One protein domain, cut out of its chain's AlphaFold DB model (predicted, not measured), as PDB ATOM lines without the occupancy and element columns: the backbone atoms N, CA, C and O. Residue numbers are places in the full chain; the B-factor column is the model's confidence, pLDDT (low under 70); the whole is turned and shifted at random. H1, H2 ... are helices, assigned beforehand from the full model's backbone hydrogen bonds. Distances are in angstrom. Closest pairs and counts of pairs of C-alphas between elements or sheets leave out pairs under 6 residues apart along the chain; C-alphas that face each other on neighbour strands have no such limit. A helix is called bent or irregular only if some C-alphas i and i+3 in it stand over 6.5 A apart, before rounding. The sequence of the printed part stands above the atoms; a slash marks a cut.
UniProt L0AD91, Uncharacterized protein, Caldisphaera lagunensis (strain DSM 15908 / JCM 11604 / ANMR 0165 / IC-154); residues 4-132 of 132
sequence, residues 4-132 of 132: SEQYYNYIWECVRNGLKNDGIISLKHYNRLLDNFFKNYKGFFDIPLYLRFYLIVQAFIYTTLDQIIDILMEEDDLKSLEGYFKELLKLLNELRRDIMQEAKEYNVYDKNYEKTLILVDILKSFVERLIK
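What this domain is: This is residues 4 to 132 of the 132 residues of an uncharacterized protein of Caldisphaera lagunensis (strain DSM 15908 / JCM 11604 / ANMR 0165 / IC-154) (UniProt L0AD91). Three long helices, H3, H4 and H5, form an up-and-down bundle along the longest axis, and two shorter helices pack on it from outside. H1 sits slantwise over H3 and H4, one end on each, while H2 packs on H3 on the side away from H4 and H5. The printed part has 129 residues with five named helices, H1 to H5 in chain order, and no named strand; the class is all helix. The whole is compact, with a radius of gyration of the C-alphas of 14.9 A, and elongated, spanning 46 by 30 by 23 A.

Where its parts are: H1 is residues 4 to 17, beginning at C-alpha 4 at (37.034, 11.348, 9.629). H2 is residues 27 to 37. H3, residues 49 to 74, measures 37.3 A from first to last C-alpha and begins at C-alpha 49 at (31.714, -2.650, -6.134). H4, residues 78 to 106, is the longest helix at 40.0 A; it has a kink of 38 degrees near residue 85 and is irregular, with C-alphas 80 and 83 lying 7.4 A apart. H5, residues 111 to 130, measures 29.0 A and ends at C-alpha 130 at (23.682, 19.995, 16.183).

How they stand to each other: H3 is the hub and touches the other four helices. With residues 49 to 60 alone it touches residues 11 to 16 of H1, opposite ways at a steep tilt of 46 degrees; the closest C-alphas, of Val 15 and Arg 52, are 5.4 A apart. Residues 4 to 8 of H1 touch residues 87 to 91 of H4, the closest C-alphas being those of Ser 4 and Leu 91 at 5.3 A. H2 and H3 form a helical hairpin at a shallow tilt of 34.5 degrees, only just short of steep; their closest C-alphas, of Tyr 30 and Ala 59, are 5.0 A apart. H3 and H4 form a hairpin at 16 degrees, closest at the C-alphas of Tyr 50 and Glu 102, 6.4 A. H4 and H5 form another at 21 degrees, closest at Leu 89 and Lys 124, whose C-alphas are 6.2 A apart. H3 and H5 touch and run the same way at 28 degrees, with the C-alphas of Gln 58 and Thr 116 closest at 5.9 A. H1 and H2 are apart, and H5 is apart from both. Every O i to N i+4 pair is within hydrogen-bond range in H1 and H3; the counts are 5 of 7 in H2, 23 of 25 in H4 and 15 of 16 in H5.

The domain as a whole: The two C-alphas farthest apart are those of Lys 42 and Asp 77, 46.5 A. The link from H2 to H3 is long, with 11 residues, and the link from H1 to H2 is short; those from H3 to H4 and from H4 to H5 are tight. The printed part has no cut. Its mean pLDDT is 94.3, and residue 132, the chain's last, is the one printed residue under 70.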
ATOM      1  N   SER A   4      37.592  11.449  10.981       88.75
ATOM      2  CA  SER A   4      37.034  11.348   9.629       88.75
ATOM      3  C   SER A   4      37.833  10.380   8.742       88.75
ATOM      4  O   SER A   4      37.241   9.545   8.065       88.75
ATOM      5  N   GLU A   5      39.171  10.428   8.786       90.19
ATOM      6  CA  GLU A   5      40.045   9.520   8.025       90.19
ATOM      7  C   GLU A   5      39.905   8.063   8.480       90.19
ATOM      8  O   GLU A   5      39.859   7.156   7.650       90.19
ATOM      9  N   GLN A   6      39.816   7.823   9.791       91.56
ATOM     10  CA  GLN A   6      39.627   6.475  10.333       91.56
ATOM     11  C   GLN A   6      38.300   5.871   9.866       91.56
ATOM     12  O   GLN A   6      38.269   4.733   9.401       91.56
ATOM     13  N   TYR A   7      37.216   6.647   9.931       93.94
ATOM     14  CA  TYR A   7      35.890   6.190   9.520       93.94
ATOM     15  C   TYR A   7      35.825   5.961   8.010       93.94
ATOM     16  O   TYR A   7      35.301   4.942   7.564       93.94
ATOM     17  N   TYR A   8      36.412   6.863   7.221       94.62
ATOM     18  CA  TYR A   8      36.502   6.711   5.773       94.62
ATOM     19  C   TYR A   8      37.249   5.429   5.379       94.62
ATOM     20  O   TYR A   8      36.761   4.636   4.568       94.62
ATOM     21  N   ASN A   9      38.406   5.179   5.999       94.75
ATOM     22  CA  ASN A   9      39.190   3.968   5.762       94.75
ATOM     23  C   ASN A   9      38.415   2.705   6.152       94.75
ATOM     24  O   ASN A   9      38.400   1.743   5.382       94.75
ATOM     25  N   TYR A  10      37.728   2.730   7.296       95.50
ATOM     26  CA  TYR A  10      36.901   1.618   7.759       95.50
ATOM     27  C   TYR A  10      35.742   1.311   6.802       95.50
ATOM     28  O   TYR A  10      35.500   0.150   6.470       95.50
ATOM     29  N   ILE A  11      35.050   2.341   6.301       96.81
ATOM     30  CA  ILE A  11      33.986   2.189   5.299       96.81
ATOM     31  C   ILE A  11      34.536   1.462   4.071       96.81
ATOM     32  O   ILE A  11      33.986   0.441   3.661       96.81
ATOM     33  N   TRP A  12      35.657   1.917   3.511       96.38
ATOM     34  CA  TRP A  12      36.239   1.280   2.329       96.38
ATOM     35  C   TRP A  12      36.804  -0.116   2.590       96.38
ATOM     36  O   TRP A  12      36.770  -0.967   1.700       96.38
ATOM     37  N   GLU A  13      37.305  -0.388   3.793       96.56
ATOM     38  CA  GLU A  13      37.662  -1.743   4.204       96.56
ATOM     39  C   GLU A  13      36.434  -2.663   4.160       96.56
ATOM     40  O   GLU A  13      36.483  -3.728   3.539       96.56
ATOM     41  N   CYS A  14      35.307  -2.217   4.720       97.31
ATOM     42  CA  CYS A  14      34.050  -2.959   4.697       97.31
ATOM     43  C   CYS A  14      33.510  -3.146   3.272       97.31
ATOM     44  O   CYS A  14      32.983  -4.208   2.948       97.31
ATOM     45  N   VAL A  15      33.674  -2.162   2.383       97.25
ATOM     46  CA  VAL A  15      33.289  -2.294   0.964       97.25
ATOM     47  C   VAL A  15      34.081  -3.401   0.274       97.25
ATOM     48  O   VAL A  15      33.527  -4.168  -0.517       97.25
ATOM     49  N   ARG A  16      35.377  -3.513   0.578       96.94
ATOM     50  CA  ARG A  16      36.250  -4.522  -0.032       96.94
ATOM     51  C   ARG A  16      36.025  -5.907   0.555       96.94
ATOM     52  O   ARG A  16      36.029  -6.866  -0.207       96.94
ATOM     53  N   ASN A  17      35.807  -6.003   1.865       96.44
ATOM     54  CA  ASN A  17      35.914  -7.264   2.603       96.44
ATOM     55  C   ASN A  17      34.599  -7.764   3.224       96.44
ATOM     56  O   ASN A  17      34.556  -8.891   3.722       96.44
ATOM     57  N   GLY A  18      33.546  -6.948   3.199       95.25
ATOM     58  CA  GLY A  18      32.331  -7.161   3.980       95.25
ATOM     59  C   GLY A  18      32.524  -6.785   5.451       95.25
ATOM     60  O   GLY A  18      33.643  -6.556   5.913       95.25
ATOM     61  N   LEU A  19      31.419  -6.727   6.195       96.12
ATOM     62  CA  LEU A  19      31.432  -6.458   7.632       96.12
ATOM     63  C   LEU A  19      31.321  -7.777   8.404       96.12
ATOM     64  O   LEU A  19      30.458  -8.600   8.104       96.12
ATOM     65  N   LYS A  20      32.203  -7.982   9.389       90.44
ATOM     66  CA  LYS A  20      32.275  -9.237  10.165       90.44
ATOM     67  C   LYS A  20      31.913  -9.087  11.638       90.44
ATOM     68  O   LYS A  20      31.458 -10.057  12.225       90.44
ATOM     69  N   ASN A  21      32.109  -7.898  12.207       90.00
ATOM     70  CA  ASN A  21      31.904  -7.589  13.621       90.00
ATOM     71  C   ASN A  21      31.268  -6.198  13.750       90.00
ATOM     72  O   ASN A  21      31.452  -5.368  12.859       90.00
ATOM     73  N   ASP A  22      30.556  -5.950  14.850       91.19
ATOM     74  CA  ASP A  22      30.062  -4.614  15.193       91.19
ATOM     75  C   ASP A  22      31.222  -3.638  15.465       91.19
ATOM     76  O   ASP A  22      32.308  -4.028  15.902       91.19
ATOM     77  N   GLY A  23      30.981  -2.352  15.208       89.69
ATOM     78  CA  GLY A  23      31.935  -1.271  15.437       89.69
ATOM     79  C   GLY A  23      31.360   0.065  14.974       89.69
ATOM     80  O   GLY A  23      30.252   0.429  15.357       89.69
ATOM     81  N   ILE A  24      32.081   0.767  14.094       92.31
ATOM     82  CA  ILE A  24      31.595   2.001  13.439       92.31
ATOM     83  C   ILE A  24      30.295   1.740  12.654       92.31
ATOM     84  O   ILE A  24      29.467   2.631  12.489       92.31
ATOM     85  N   ILE A  25      30.100   0.507  12.181       97.12
ATOM     86  CA  ILE A  25      28.877   0.055  11.520       97.12
ATOM     87  C   ILE A  25      28.307  -1.116  12.316       97.12
ATOM     88  O   ILE A  25      29.035  -2.041  12.677       97.12
ATOM     89  N   SER A  26      26.999  -1.095  12.564       97.06
ATOM     90  CA  SER A  26      26.306  -2.206  13.205       97.06
ATOM     91  C   SER A  26      26.086  -3.360  12.228       97.06
ATOM     92  O   SER A  26      25.507  -3.181  11.148       97.06
ATOM     93  N   LEU A  27      26.446  -4.575  12.651       96.62
ATOM     94  CA  LEU A  27      26.139  -5.825  11.960       96.62
ATOM     95  C   LEU A  27      24.642  -5.996  11.739       96.62
ATOM     96  O   LEU A  27      24.233  -6.495  10.694       96.62
ATOM     97  N   LYS A  28      23.807  -5.561  12.686       96.31
ATOM     98  CA  LYS A  28      22.347  -5.648  12.558       96.31
ATOM     99  C   LYS A  28      21.849  -4.845  11.356       96.31
ATOM    100  O   LYS A  28      21.084  -5.369  10.545       96.31
ATOM    101  N   HIS A  29      22.279  -3.588  11.224       97.06
ATOM    102  CA  HIS A  29      21.892  -2.744  10.085       97.06
ATOM    103  C   HIS A  29      22.480  -3.256   8.779       97.06
ATOM    104  O   HIS A  29      21.760  -3.332   7.782       97.06
ATOM    105  N   TYR A  30      23.754  -3.648   8.801       97.62
ATOM    106  CA  TYR A  30      24.438  -4.221   7.650       97.62
ATOM    107  C   TYR A  30      23.738  -5.481   7.130       97.62
ATOM    108  O   TYR A  30      23.357  -5.508   5.963       97.62
ATOM    109  N   ASN A  31      23.491  -6.477   7.985       96.50
ATOM    110  CA  ASN A  31      22.863  -7.742   7.597       96.50
ATOM    111  C   ASN A  31      21.448  -7.520   7.054       96.50
ATOM    112  O   ASN A  31      21.118  -8.006   5.977       96.50
ATOM    113  N   ARG A  32      20.646  -6.680   7.724       95.62
ATOM    114  CA  ARG A  32      19.296  -6.327   7.255       95.62
ATOM    115  C   ARG A  32      19.304  -5.720   5.849       95.62
ATOM    116  O   ARG A  32      18.382  -5.943   5.066       95.62
ATOM    117  N   LEU A  33      20.300  -4.891   5.536       95.75
ATOM    118  CA  LEU A  33      20.438  -4.318   4.200       95.75
ATOM    119  C   LEU A  33      20.966  -5.352   3.204       95.75
ATOM    120  O   LEU A  33      20.410  -5.454   2.112       95.75
ATOM    121  N   LEU A  34      21.981  -6.129   3.588       95.19
ATOM    122  CA  LEU A  34      22.606  -7.169   2.774       95.19
ATOM    123  C   LEU A  34      21.592  -8.224   2.306       95.19
ATOM    124  O   LEU A  34      21.617  -8.602   1.135       95.19
ATOM    125  N   ASP A  35      20.630  -8.599   3.151       94.12
ATOM    126  CA  ASP A  35      19.542  -9.522   2.802       94.12
ATOM    127  C   ASP A  35      18.733  -9.059   1.579       94.12
ATOM    128  O   ASP A  35      18.245  -9.871   0.790       94.12
ATOM    129  N   ASN A  36      18.599  -7.744   1.363       89.75
ATOM    130  CA  ASN A  36      17.938  -7.227   0.165       89.75
ATOM    131  C   ASN A  36      18.784  -7.408  -1.095       89.75
ATOM    132  O   ASN A  36      18.225  -7.632  -2.168       89.75
ATOM    133  N   PHE A  37      20.110  -7.337  -0.976       89.06
ATOM    134  CA  PHE A  37      21.018  -7.596  -2.090       89.06
ATOM    135  C   PHE A  37      21.073  -9.089  -2.418       89.06
ATOM    136  O   PHE A  37      21.082  -9.446  -3.595       89.06
ATOM    137  N   PHE A  38      20.989  -9.976  -1.423       91.44
ATOM    138  CA  PHE A  38      20.959 -11.426  -1.653       91.44
ATOM    139  C   PHE A  38      19.728 -11.943  -2.407       91.44
ATOM    140  O   PHE A  38      19.728 -13.072  -2.891       91.44
ATOM    141  N   LYS A  39      18.712 -11.102  -2.625       90.81
ATOM    142  CA  LYS A  39      17.620 -11.405  -3.567       90.81
ATOM    143  C   LYS A  39      18.099 -11.479  -5.021       90.81
ATOM    144  O   LYS A  39      17.475 -12.161  -5.825       90.81
ATOM    145  N   ASN A  40      19.190 -10.781  -5.348       89.62
ATOM    146  CA  ASN A  40      19.723 -10.651  -6.707       89.62
ATOM    147  C   ASN A  40      21.158 -11.192  -6.858       89.62
ATOM    148  O   ASN A  40      21.604 -11.415  -7.979       89.62
ATOM    149  N   TYR A  41      21.880 -11.404  -5.753       94.12
ATOM    150  CA  TYR A  41      23.291 -11.807  -5.736       94.12
ATOM    151  C   TYR A  41      23.504 -13.022  -4.824       94.12
ATOM    152  O   TYR A  41      22.864 -13.128  -3.783       94.12
ATOM    153  N   LYS A  42      24.401 -13.948  -5.193       91.94
ATOM    154  CA  LYS A  42      24.615 -15.205  -4.443       91.94
ATOM    155  C   LYS A  42      25.492 -15.033  -3.200       91.94
ATOM    156  O   LYS A  42      25.409 -15.839  -2.278       91.94
ATOM    157  N   GLY A  43      26.310 -13.989  -3.169       93.06
ATOM    158  CA  GLY A  43      27.177 -13.651  -2.053       93.06
ATOM    159  C   GLY A  43      27.661 -12.208  -2.131       93.06
ATOM    160  O   GLY A  43      27.463 -11.517  -3.130       93.06
ATOM    161  N   PHE A  44      28.296 -11.732  -1.057       94.94
ATOM    162  CA  PHE A  44      28.726 -10.333  -0.946       94.94
ATOM    163  C   PHE A  44      29.675  -9.926  -2.081       94.94
ATOM    164  O   PHE A  44      29.549  -8.843  -2.646       94.94
ATOM    165  N   PHE A  45      30.600 -10.813  -2.449       96.12
ATOM    166  CA  PHE A  45      31.582 -10.547  -3.500       96.12
ATOM    167  C   PHE A  45      30.996 -10.562  -4.918       96.12
ATOM    168  O   PHE A  45      31.622 -10.002  -5.817       96.12
ATOM    169  N   ASP A  46      29.794 -11.117  -5.105       96.19
ATOM    170  CA  ASP A  46      29.074 -11.074  -6.384       96.19
ATOM    171  C   ASP A  46      28.372  -9.728  -6.608       96.19
ATOM    172  O   ASP A  46      27.974  -9.406  -7.728       96.19
ATOM    173  N   ILE A  47      28.209  -8.928  -5.551       95.50
ATOM    174  CA  ILE A  47      27.634  -7.590  -5.643       95.50
ATOM    175  C   ILE A  47      28.659  -6.677  -6.352       95.50
ATOM    176  O   ILE A  47      29.837  -6.672  -5.977       95.50
ATOM    177  N   PRO A  48      28.264  -5.871  -7.353       94.56
ATOM    178  CA  PRO A  48      29.125  -4.848  -7.944       94.56
ATOM    179  C   PRO A  48      29.744  -3.916  -6.893       94.56
ATOM    180  O   PRO A  48      29.110  -3.610  -5.884       94.56
ATOM    181  N   LEU A  49      30.975  -3.448  -7.123       94.31
ATOM    182  CA  LEU A  49      31.714  -2.650  -6.134       94.31
ATOM    183  C   LEU A  49      30.953  -1.378  -5.718       94.31
ATOM    184  O   LEU A  49      30.809  -1.129  -4.524       94.31
ATOM    185  N   TYR A  50      30.382  -0.647  -6.678       93.06
ATOM    186  CA  TYR A  50      29.581   0.552  -6.401       93.06
ATOM    187  C   TYR A  50      28.324   0.238  -5.562       93.06
ATOM    188  O   TYR A  50      27.947   1.003  -4.677       93.06
ATOM    189  N   LEU A  51      27.695  -0.932  -5.758       95.50
ATOM    190  CA  LEU A  51      26.563  -1.370  -4.932       95.50
ATOM    191  C   LEU A  51      27.000  -1.785  -3.527       95.50
ATOM    192  O   LEU A  51      26.272  -1.526  -2.569       95.50
ATOM    193  N   ARG A  52      28.188  -2.386  -3.377       97.25
ATOM    194  CA  ARG A  52      28.785  -2.622  -2.054       97.25
ATOM    195  C   ARG A  52      29.048  -1.302  -1.342       97.25
ATOM    196  O   ARG A  52      28.718  -1.192  -0.168       97.25
ATOM    197  N   PHE A  53      29.565  -0.296  -2.045       97.44
ATOM    198  CA  PHE A  53      29.731   1.047  -1.495       97.44
ATOM    199  C   PHE A  53      28.405   1.619  -0.986       97.44
ATOM    200  O   PHE A  53      28.314   1.988   0.184       97.44
ATOM    201  N   TYR A  54      27.341   1.575  -1.790       96.88
ATOM    202  CA  TYR A  54      26.015   2.033  -1.362       96.88
ATOM    203  C   TYR A  54      25.468   1.249  -0.165       96.88
ATOM    204  O   TYR A  54      24.952   1.852   0.773       96.88
ATOM    205  N   LEU A  55      25.615  -0.080  -0.150       97.12
ATOM    206  CA  LEU A  55      25.232  -0.922   0.986       97.12
ATOM    207  C   LEU A  55      25.937  -0.486   2.279       97.12
ATOM    208  O   LEU A  55      25.277  -0.290   3.302       97.12
ATOM    209  N   ILE A  56      27.263  -0.334   2.237       98.06
ATOM    210  CA  ILE A  56      28.059   0.019   3.415       98.06
ATOM    211  C   ILE A  56      27.740   1.436   3.886       98.06
ATOM    212  O   ILE A  56      27.536   1.637   5.081       98.06
ATOM    213  N   VAL A  57      27.625   2.404   2.972       98.12
ATOM    214  CA  VAL A  57      27.252   3.773   3.343       98.12
ATOM    215  C   VAL A  57      25.864   3.797   3.977       98.12
ATOM    216  O   VAL A  57      25.700   4.382   5.040       98.12
ATOM    217  N   GLN A  58      24.870   3.110   3.407       97.94
ATOM    218  CA  GLN A  58      23.544   3.027   4.026       97.94
ATOM    219  C   GLN A  58      23.610   2.436   5.444       97.94
ATOM    220  O   GLN A  58      22.988   2.978   6.357       97.94
ATOM    221  N   ALA A  59      24.378   1.361   5.651       98.12
ATOM    222  CA  ALA A  59      24.548   0.745   6.967       98.12
ATOM    223  C   ALA A  59      25.223   1.696   7.972       98.12
ATOM    224  O   ALA A  59      24.784   1.794   9.123       98.12
ATOM    225  N   PHE A  60      26.244   2.432   7.528       98.06
ATOM    226  CA  PHE A  60      26.906   3.471   8.311       98.06
ATOM    227  C   PHE A  60      25.935   4.582   8.722       98.06
ATOM    228  O   PHE A  60      25.880   4.926   9.900       98.06
ATOM    229  N   ILE A  61      25.116   5.091   7.795       98.12
ATOM    230  CA  ILE A  61      24.148   6.156   8.090       98.12
ATOM    231  C   ILE A  61      23.127   5.706   9.140       98.12
ATOM    232  O   ILE A  61      22.879   6.449  10.085       98.12
ATOM    233  N   TYR A  62      22.563   4.498   9.024       97.75
ATOM    234  CA  TYR A  62      21.620   4.001  10.037       97.75
ATOM    235  C   TYR A  62      22.276   3.821  11.406       97.75
ATOM    236  O   TYR A  62      21.692   4.210  12.410       97.75
ATOM    237  N   THR A  63      23.498   3.283  11.445       97.69
ATOM    238  CA  THR A  63      24.245   3.123  12.702       97.69
ATOM    239  C   THR A  63      24.536   4.478  13.343       97.69
ATOM    240  O   THR A  63      24.345   4.655  14.539       97.69
ATOM    241  N   THR A  64      24.947   5.454  12.533       97.19
ATOM    242  CA  THR A  64      25.269   6.802  13.007       97.19
ATOM    243  C   THR A  64      24.023   7.533  13.503       97.19
ATOM    244  O   THR A  64      24.090   8.241  14.498       97.19
ATOM    245  N   LEU A  65      22.876   7.366  12.838       96.81
ATOM    246  CA  LEU A  65      21.613   7.940  13.305       96.81
ATOM    247  C   LEU A  65      21.223   7.398  14.680       96.81
ATOM    248  O   LEU A  65      20.897   8.201  15.547       96.81
ATOM    249  N   ASP A  66      21.302   6.080  14.884       96.25
ATOM    250  CA  ASP A  66      21.027   5.467  16.188       96.25
ATOM    251  C   ASP A  66      21.975   6.031  17.260       96.25
ATOM    252  O   ASP A  66      21.515   6.525  18.281       96.25
ATOM    253  N   GLN A  67      23.281   6.092  16.974       94.81
ATOM    254  CA  GLN A  67      24.273   6.652  17.902       94.81
ATOM    255  C   GLN A  67      24.007   8.118  18.257       94.81
ATOM    256  O   GLN A  67      24.188   8.518  19.402       94.81
ATOM    257  N   ILE A  68      23.595   8.943  17.290       94.75
ATOM    258  CA  ILE A  68      23.263  10.339  17.585       94.75
ATOM    259  C   ILE A  68      21.988  10.418  18.426       94.75
ATOM    260  O   ILE A  68      21.918  11.259  19.313       94.75
ATOM    261  N   ILE A  69      20.985   9.575  18.168       94.31
ATOM    262  CA  ILE A  69      19.772   9.530  18.994       94.31
ATOM    263  C   ILE A  69      20.132   9.165  20.435       94.31
ATOM    264  O   ILE A  69      19.681   9.860  21.342       94.31
ATOM    265  N   ASP A  70      20.979   8.156  20.636       94.75
ATOM    266  CA  ASP A  70      21.440   7.745  21.964       94.75
ATOM    267  C   ASP A  70      22.177   8.895  22.670       94.75
ATOM    268  O   ASP A  70      21.818   9.263  23.785       94.75
ATOM    269  N   ILE A  71      23.108   9.565  21.978       93.75
ATOM    270  CA  ILE A  71      23.789  10.770  22.486       93.75
ATOM    271  C   ILE A  71      22.777  11.841  22.906       93.75
ATOM    272  O   ILE A  71      22.894  12.411  23.981       93.75
ATOM    273  N   LEU A  72      21.768  12.127  22.080       91.50
ATOM    274  CA  LEU A  72      20.762  13.148  22.395       91.50
ATOM    275  C   LEU A  72      19.866  12.773  23.583       91.50
ATOM    276  O   LEU A  72      19.228  13.654  24.155       91.50
ATOM    277  N   MET A  73      19.767  11.484  23.912       92.69
ATOM    278  CA  MET A  73      19.003  10.995  25.058       92.69
ATOM    279  C   MET A  73      19.830  10.957  26.346       92.69
ATOM    280  O   MET A  73      19.253  11.115  27.420       92.69
ATOM    281  N   GLU A  74      21.137  10.717  26.243       93.44
ATOM    282  CA  GLU A  74      22.025  10.482  27.386       93.44
ATOM    283  C   GLU A  74      22.877  11.702  27.767       93.44
ATOM    284  O   GLU A  74      23.222  11.854  28.938       93.44
ATOM    285  N   GLU A  75      23.208  12.575  26.813       88.88
ATOM    286  CA  GLU A  75      24.155  13.675  27.015       88.88
ATOM    287  C   GLU A  75      23.457  15.022  27.224       88.88
ATOM    288  O   GLU A  75      22.805  15.567  26.330       88.88
ATOM    289  N   ASP A  76      23.687  15.618  28.395       82.38
ATOM    290  CA  ASP A  76      23.160  16.940  28.751       82.38
ATOM    291  C   ASP A  76      23.949  18.100  28.102       82.38
ATOM    292  O   ASP A  76      23.408  19.196  27.925       82.38
ATOM    293  N   ASP A  77      25.224  17.888  27.729       87.12
ATOM    294  CA  ASP A  77      26.096  18.913  27.129       87.12
ATOM    295  C   ASP A  77      26.603  18.538  25.728       87.12
ATOM    296  O   ASP A  77      27.754  18.141  25.513       87.12
ATOM    297  N   LEU A  78      25.747  18.772  24.736       86.81
ATOM    298  CA  LEU A  78      26.062  18.563  23.321       86.81
ATOM    299  C   LEU A  78      27.199  19.455  22.798       86.81
ATOM    300  O   LEU A  78      27.801  19.122  21.774       86.81
ATOM    301  N   LYS A  79      27.539  20.567  23.472       86.06
ATOM    302  CA  LYS A  79      28.632  21.444  23.014       86.06
ATOM    303  C   LYS A  79      29.986  20.762  23.127       86.06
ATOM    304  O   LYS A  79      30.853  20.989  22.284       86.06
ATOM    305  N   SER A  80      30.160  19.891  24.118       87.94
ATOM    306  CA  SER A  80      31.376  19.086  24.260       87.94
ATOM    307  C   SER A  80      31.628  18.173  23.043       87.94
ATOM    308  O   SER A  80      32.778  17.865  22.725       87.94
ATOM    309  N   LEU A  81      30.568  17.821  22.300       91.75
ATOM    310  CA  LEU A  81      30.596  16.957  21.117       91.75
ATOM    311  C   LEU A  81      30.625  17.725  19.786       91.75
ATOM    312  O   LEU A  81      30.671  17.106  18.720       91.75
ATOM    313  N   GLU A  82      30.668  19.060  19.798       92.44
ATOM    314  CA  GLU A  82      30.686  19.878  18.576       92.44
ATOM    315  C   GLU A  82      31.845  19.487  17.639       92.44
ATOM    316  O   GLU A  82      31.681  19.403  16.419       92.44
ATOM    317  N   GLY A  83      33.021  19.188  18.206       93.00
ATOM    318  CA  GLY A  83      34.186  18.717  17.450       93.00
ATOM    319  C   GLY A  83      33.939  17.381  16.743       93.00
ATOM    320  O   GLY A  83      34.300  17.228  15.575       93.00
ATOM    321  N   TYR A  84      33.266  16.444  17.414       92.56
ATOM    322  CA  TYR A  84      32.863  15.167  16.826       92.56
ATOM    323  C   TYR A  84      31.876  15.378  15.671       92.56
ATOM    324  O   TYR A  84      32.085  14.856  14.574       92.56
ATOM    325  N   PHE A  85      30.848  16.208  15.870       95.12
ATOM    326  CA  PHE A  85      29.869  16.499  14.823       95.12
ATOM    327  C   PHE A  85      30.495  17.191  13.605       95.12
ATOM    328  O   PHE A  85      30.114  16.887  12.473       95.12
ATOM    329  N   LYS A  86      31.497  18.061  13.789       95.31
ATOM    330  CA  LYS A  86      32.254  18.667  12.676       95.31
ATOM    331  C   LYS A  86      33.031  17.634  11.859       95.31
ATOM    332  O   LYS A  86      32.989  17.677  10.628       95.31
ATOM    333  N   GLU A  87      33.707  16.695  12.519       95.19
ATOM    334  CA  GLU A  87      34.416  15.601  11.841       95.19
ATOM    335  C   GLU A  87      33.441  14.679  11.093       95.19
ATOM    336  O   GLU A  87      33.691  14.314   9.941       95.19
ATOM    337  N   LEU A  88      32.290  14.368  11.699       95.69
ATOM    338  CA  LEU A  88      31.232  13.599  11.047       95.69
ATOM    339  C   LEU A  88      30.672  14.337   9.822       95.69
ATOM    340  O   LEU A  88      30.506  13.740   8.760       95.69
ATOM    341  N   LEU A  89      30.430  15.646   9.925       96.44
ATOM    342  CA  LEU A  89      29.955  16.461   8.808       96.44
ATOM    343  C   LEU A  89      30.951  16.469   7.641       96.44
ATOM    344  O   LEU A  89      30.550  16.376   6.477       96.44
ATOM    345  N   LYS A  90      32.254  16.552   7.934       96.44
ATOM    346  CA  LYS A  90      33.312  16.446   6.921       96.44
ATOM    347  C   LYS A  90      33.245  15.100   6.193       96.44
ATOM    348  O   LYS A  90      33.189  15.091   4.964       96.44
ATOM    349  N   LEU A  91      33.158  13.998   6.938       97.12
ATOM    350  CA  LEU A  91      33.014  12.657   6.368       97.12
ATOM    351  C   LEU A  91      31.764  12.540   5.484       97.12
ATOM    352  O   LEU A  91      31.842  12.025   4.373       97.12
ATOM    353  N   LEU A  92      30.611  13.050   5.929       97.56
ATOM    354  CA  LEU A  92      29.369  12.995   5.147       97.56
ATOM    355  C   LEU A  92      29.484  13.750   3.818       97.56
ATOM    356  O   LEU A  92      28.962  13.287   2.806       97.56
ATOM    357  N   ASN A  93      30.197  14.880   3.790       97.12
ATOM    358  CA  ASN A  93      30.472  15.602   2.545       97.12
ATOM    359  C   ASN A  93      31.361  14.796   1.586       97.12
ATOM    360  O   ASN A  93      31.103  14.788   0.381       97.12
ATOM    361  N   GLU A  94      32.381  14.114   2.110       97.06
ATOM    362  CA  GLU A  94      33.258  13.237   1.327       97.06
ATOM    363  C   GLU A  94      32.475  12.048   0.756       97.06
ATOM    364  O   GLU A  94      32.484  11.840  -0.456       97.06
ATOM    365  N   LEU A  95      31.692  11.349   1.585       97.69
ATOM    366  CA  LEU A  95      30.844  10.237   1.141       97.69
ATOM    367  C   LEU A  95      29.831  10.678   0.081       97.69
ATOM    368  O   LEU A  95      29.651   9.994  -0.923       97.69
ATOM    369  N   ARG A  96      29.191  11.839   0.266       97.75
ATOM    370  CA  ARG A  96      28.254  12.400  -0.715       97.75
ATOM    371  C   ARG A  96      28.915  12.624  -2.074       97.75
ATOM    372  O   ARG A  96      28.323  12.303  -3.104       97.75
ATOM    373  N   ARG A  97      30.123  13.198  -2.084       97.62
ATOM    374  CA  ARG A  97      30.897  13.425  -3.311       97.62
ATOM    375  C   ARG A  97      31.215  12.099  -3.994       97.62
ATOM    376  O   ARG A  97      31.006  11.985  -5.198       97.62
ATOM    377  N   ASP A  98      31.667  11.115  -3.227       96.38
ATOM    378  CA  ASP A  98      32.063   9.815  -3.757       96.38
ATOM    379  C   ASP A  98      30.848   9.060  -4.333       96.38
ATOM    380  O   ASP A  98      30.940   8.510  -5.423       96.38
ATOM    381  N   ILE A  99      29.662   9.145  -3.710       96.62
ATOM    382  CA  ILE A  99      28.405   8.605  -4.274       96.62
ATOM    383  C   ILE A  99      28.106   9.201  -5.656       96.62
ATOM    384  O   ILE A  99      27.762   8.474  -6.587       96.62
ATOM    385  N   MET A 100      28.233  10.522  -5.805       96.75
ATOM    386  CA  MET A 100      28.011  11.187  -7.092       96.75
ATOM    387  C   MET A 100      29.068  10.805  -8.133       96.75
ATOM    388  O   MET A 100      28.754  10.694  -9.319       96.75
ATOM    389  N   GLN A 101      30.318  10.627  -7.704       95.44
ATOM    390  CA  GLN A 101      31.410  10.219  -8.581       95.44
ATOM    391  C   GLN A 101      31.215   8.787  -9.083       95.44
ATOM    392  O   GLN A 101      31.273   8.575 -10.292       95.44
ATOM    393  N   GLU A 102      30.917   7.840  -8.195       92.31
ATOM    394  CA  GLU A 102      30.644   6.440  -8.539       92.31
ATOM    395  C   GLU A 102      29.467   6.338  -9.518       92.31
ATOM    396  O   GLU A 102      29.570   5.704 -10.567       92.31
ATOM    397  N   ALA A 103      28.363   7.042  -9.250       92.62
ATOM    398  CA  ALA A 103      27.218   7.082 -10.159       92.62
ATOM    399  C   ALA A 103      27.598   7.556 -11.567       92.62
ATOM    400  O   ALA A 103      27.140   6.997 -12.566       92.62
ATOM    401  N   LYS A 104      28.470   8.564 -11.659       94.25
ATOM    402  CA  LYS A 104      28.969   9.074 -12.935       94.25
ATOM    403  C   LYS A 104      29.912   8.086 -13.623       94.25
ATOM    404  O   LYS A 104      29.785   7.888 -14.826       94.25
ATOM    405  N   GLU A 105      30.851   7.500 -12.886       94.00
ATOM    406  CA  GLU A 105      31.871   6.587 -13.409       94.00
ATOM    407  C   GLU A 105      31.258   5.292 -13.945       94.00
ATOM    408  O   GLU A 105      31.557   4.874 -15.063       94.00
ATOM    409  N   TYR A 106      30.330   4.705 -13.190       90.69
ATOM    410  CA  TYR A 106      29.639   3.479 -13.581       90.69
ATOM    411  C   TYR A 106      28.388   3.740 -14.435       90.69
ATOM    412  O   TYR A 106      27.768   2.790 -14.912       90.69
ATOM    413  N   ASN A 107      28.022   5.010 -14.658       92.94
ATOM    414  CA  ASN A 107      26.792   5.438 -15.330       92.94
ATOM    415  C   ASN A 107      25.526   4.804 -14.713       92.94
ATOM    416  O   ASN A 107      24.665   4.270 -15.417       92.94
ATOM    417  N   VAL A 108      25.429   4.844 -13.380       88.25
ATOM    418  CA  VAL A 108      24.338   4.241 -12.604       88.25
ATOM    419  C   VAL A 108      23.638   5.288 -11.746       88.25
ATOM    420  O   VAL A 108      24.200   5.800 -10.784       88.25
ATOM    421  N   TYR A 109      22.364   5.522 -12.052       90.69
ATOM    422  CA  TYR A 109      21.450   6.391 -11.304       90.69
ATOM    423  C   TYR A 109      20.223   5.582 -10.877       90.69
ATOM    424  O   TYR A 109      19.086   5.896 -11.215       90.69
ATOM    425  N   ASP A 110      20.476   4.445 -10.236       90.00
ATOM    426  CA  ASP A 110      19.433   3.521  -9.813       90.00
ATOM    427  C   ASP A 110      18.821   3.927  -8.459       90.00
ATOM    428  O   ASP A 110      19.224   4.890  -7.803       90.00
ATOM    429  N   LYS A 111      17.851   3.135  -7.992       91.75
ATOM    430  CA  LYS A 111      17.210   3.359  -6.688       91.75
ATOM    431  C   LYS A 111      18.193   3.298  -5.516       91.75
ATOM    432  O   LYS A 111      17.926   3.910  -4.484       91.75
ATOM    433  N   ASN A 112      19.293   2.546  -5.626       92.81
ATOM    434  CA  ASN A 112      20.285   2.471  -4.555       92.81
ATOM    435  C   ASN A 112      21.101   3.757  -4.488       92.81
ATOM    436  O   ASN A 112      21.304   4.265  -3.388       92.81
ATOM    437  N   TYR A 113      21.507   4.303  -5.633       95.25
ATOM    438  CA  TYR A 113      22.129   5.620  -5.716       95.25
ATOM    439  C   TYR A 113      21.228   6.696  -5.094       95.25
ATOM    440  O   TYR A 113      21.639   7.352  -4.135       95.25
ATOM    441  N   GLU A 114      19.983   6.820  -5.570       96.12
ATOM    442  CA  GLU A 114      19.040   7.843  -5.092       96.12
ATOM    443  C   GLU A 114      18.820   7.738  -3.581       96.12
ATOM    444  O   GLU A 114      18.953   8.719  -2.847       96.12
ATOM    445  N   LYS A 115      18.546   6.522  -3.093       95.81
ATOM    446  CA  LYS A 115      18.335   6.259  -1.669       95.81
ATOM    447  C   LYS A 115      19.567   6.613  -0.836       95.81
ATOM    448  O   LYS A 115      19.421   7.213   0.226       95.81
ATOM    449  N   THR A 116      20.762   6.235  -1.287       97.19
ATOM    450  CA  THR A 116      22.005   6.496  -0.542       97.19
ATOM    451  C   THR A 116      22.273   7.995  -0.459       97.19
ATOM    452  O   THR A 116      22.562   8.495   0.625       97.19
ATOM    453  N   LEU A 117      22.101   8.721  -1.567       97.31
ATOM    454  CA  LEU A 117      22.289  10.169  -1.603       97.31
ATOM    455  C   LEU A 117      21.315  10.890  -0.658       97.31
ATOM    456  O   LEU A 117      21.742  11.714   0.147       97.31
ATOM    457  N   ILE A 118      20.030  10.518  -0.691       98.00
ATOM    458  CA  ILE A 118      19.002  11.079   0.200       98.00
ATOM    459  C   ILE A 118      19.343  10.821   1.672       98.00
ATOM    460  O   ILE A 118      19.241  11.729   2.493       98.00
ATOM    461  N   LEU A 119      19.755   9.599   2.023       98.12
ATOM    462  CA  LEU A 119      20.104   9.250   3.403       98.12
ATOM    463  C   LEU A 119      21.289  10.071   3.925       98.12
ATOM    464  O   LEU A 119      21.235  10.567   5.053       98.12
ATOM    465  N   VAL A 120      22.325  10.253   3.103       98.19
ATOM    466  CA  VAL A 120      23.468  11.108   3.451       98.19
ATOM    467  C   VAL A 120      23.025  12.559   3.628       98.19
ATOM    468  O   VAL A 120      23.398  13.181   4.620       98.19
ATOM    469  N   ASP A 121      22.193  13.090   2.729       98.00
ATOM    470  CA  ASP A 121      21.706  14.475   2.801       98.00
ATOM    471  C   ASP A 121      20.816  14.729   4.033       98.00
ATOM    472  O   ASP A 121      20.907  15.794   4.656       98.00
ATOM    473  N   ILE A 122      20.005  13.745   4.437       97.62
ATOM    474  CA  ILE A 122      19.204  13.797   5.670       97.62
ATOM    475  C   ILE A 122      20.111  13.849   6.899       97.62
ATOM    476  O   ILE A 122      19.976  14.766   7.713       97.62
ATOM    477  N   LEU A 123      21.042  12.898   7.040       97.50
ATOM    478  CA  LEU A 123      21.921  12.860   8.210       97.50
ATOM    479  C   LEU A 123      22.811  14.104   8.266       97.50
ATOM    480  O   LEU A 123      22.971  14.700   9.326       97.50
ATOM    481  N   LYS A 124      23.334  14.550   7.121       97.25
ATOM    482  CA  LYS A 124      24.104  15.789   7.018       97.25
ATOM    483  C   LYS A 124      23.311  16.981   7.551       97.25
ATOM    484  O   LYS A 124      23.792  17.691   8.430       97.25
ATOM    485  N   SER A 125      22.088  17.166   7.055       96.50
ATOM    486  CA  SER A 125      21.202  18.256   7.477       96.50
ATOM    487  C   SER A 125      20.882  18.199   8.973       96.50
ATOM    488  O   SER A 125      20.674  19.235   9.605       96.50
ATOM    489  N   PHE A 126      20.814  16.994   9.541       95.19
ATOM    490  CA  PHE A 126      20.617  16.791  10.969       95.19
ATOM    491  C   PHE A 126      21.858  17.190  11.776       95.19
ATOM    492  O   PHE A 126      21.754  18.027  12.668       95.19
ATOM    493  N   VAL A 127      23.039  16.689  11.404       95.50
ATOM    494  CA  VAL A 127      24.321  17.014  12.055       95.50
ATOM    495  C   VAL A 127      24.624  18.515  11.986       95.50
ATOM    496  O   VAL A 127      25.034  19.104  12.981       95.50
ATOM    497  N   GLU A 128      24.347  19.177  10.860       95.38
ATOM    498  CA  GLU A 128      24.499  20.635  10.719       95.38
ATOM    499  C   GLU A 128      23.661  21.440  11.722       95.38
ATOM    500  O   GLU A 128      24.011  22.576  12.039       95.38
ATOM    501  N   ARG A 129      22.547  20.887  12.216       92.88
ATOM    502  CA  ARG A 129      21.723  21.535  13.246       92.88
ATOM    503  C   ARG A 129      22.279  21.341  14.653       92.88
ATOM    504  O   ARG A 129      21.981  22.171  15.499       92.88
ATOM    505  N   LEU A 130      23.071  20.296  14.884       91.00
ATOM    506  CA  LEU A 130      23.682  19.995  16.183       91.00
ATOM    507  C   LEU A 130      24.949  20.819  16.456       91.00
ATOM    508  O   LEU A 130      25.410  20.875  17.588       91.00
ATOM    509  N   ILE A 131      25.513  21.455  15.424       88.75
ATOM    510  CA  ILE A 131      26.734  22.275  15.512       88.75
ATOM    511  C   ILE A 131      26.413  23.773  15.740       88.75
ATOM    512  O   ILE A 131      27.322  24.566  15.967       88.75
ATOM    513  N   LYS A 132      25.142  24.188  15.647       69.12
ATOM    514  CA  LYS A 132      24.718  25.595  15.787       69.12
ATOM    515  C   LYS A 132      24.448  25.973  17.236       69.12
ATOM    516  O   LYS A 132      24.789  27.125  17.588       69.12
TER     517      LYS A 132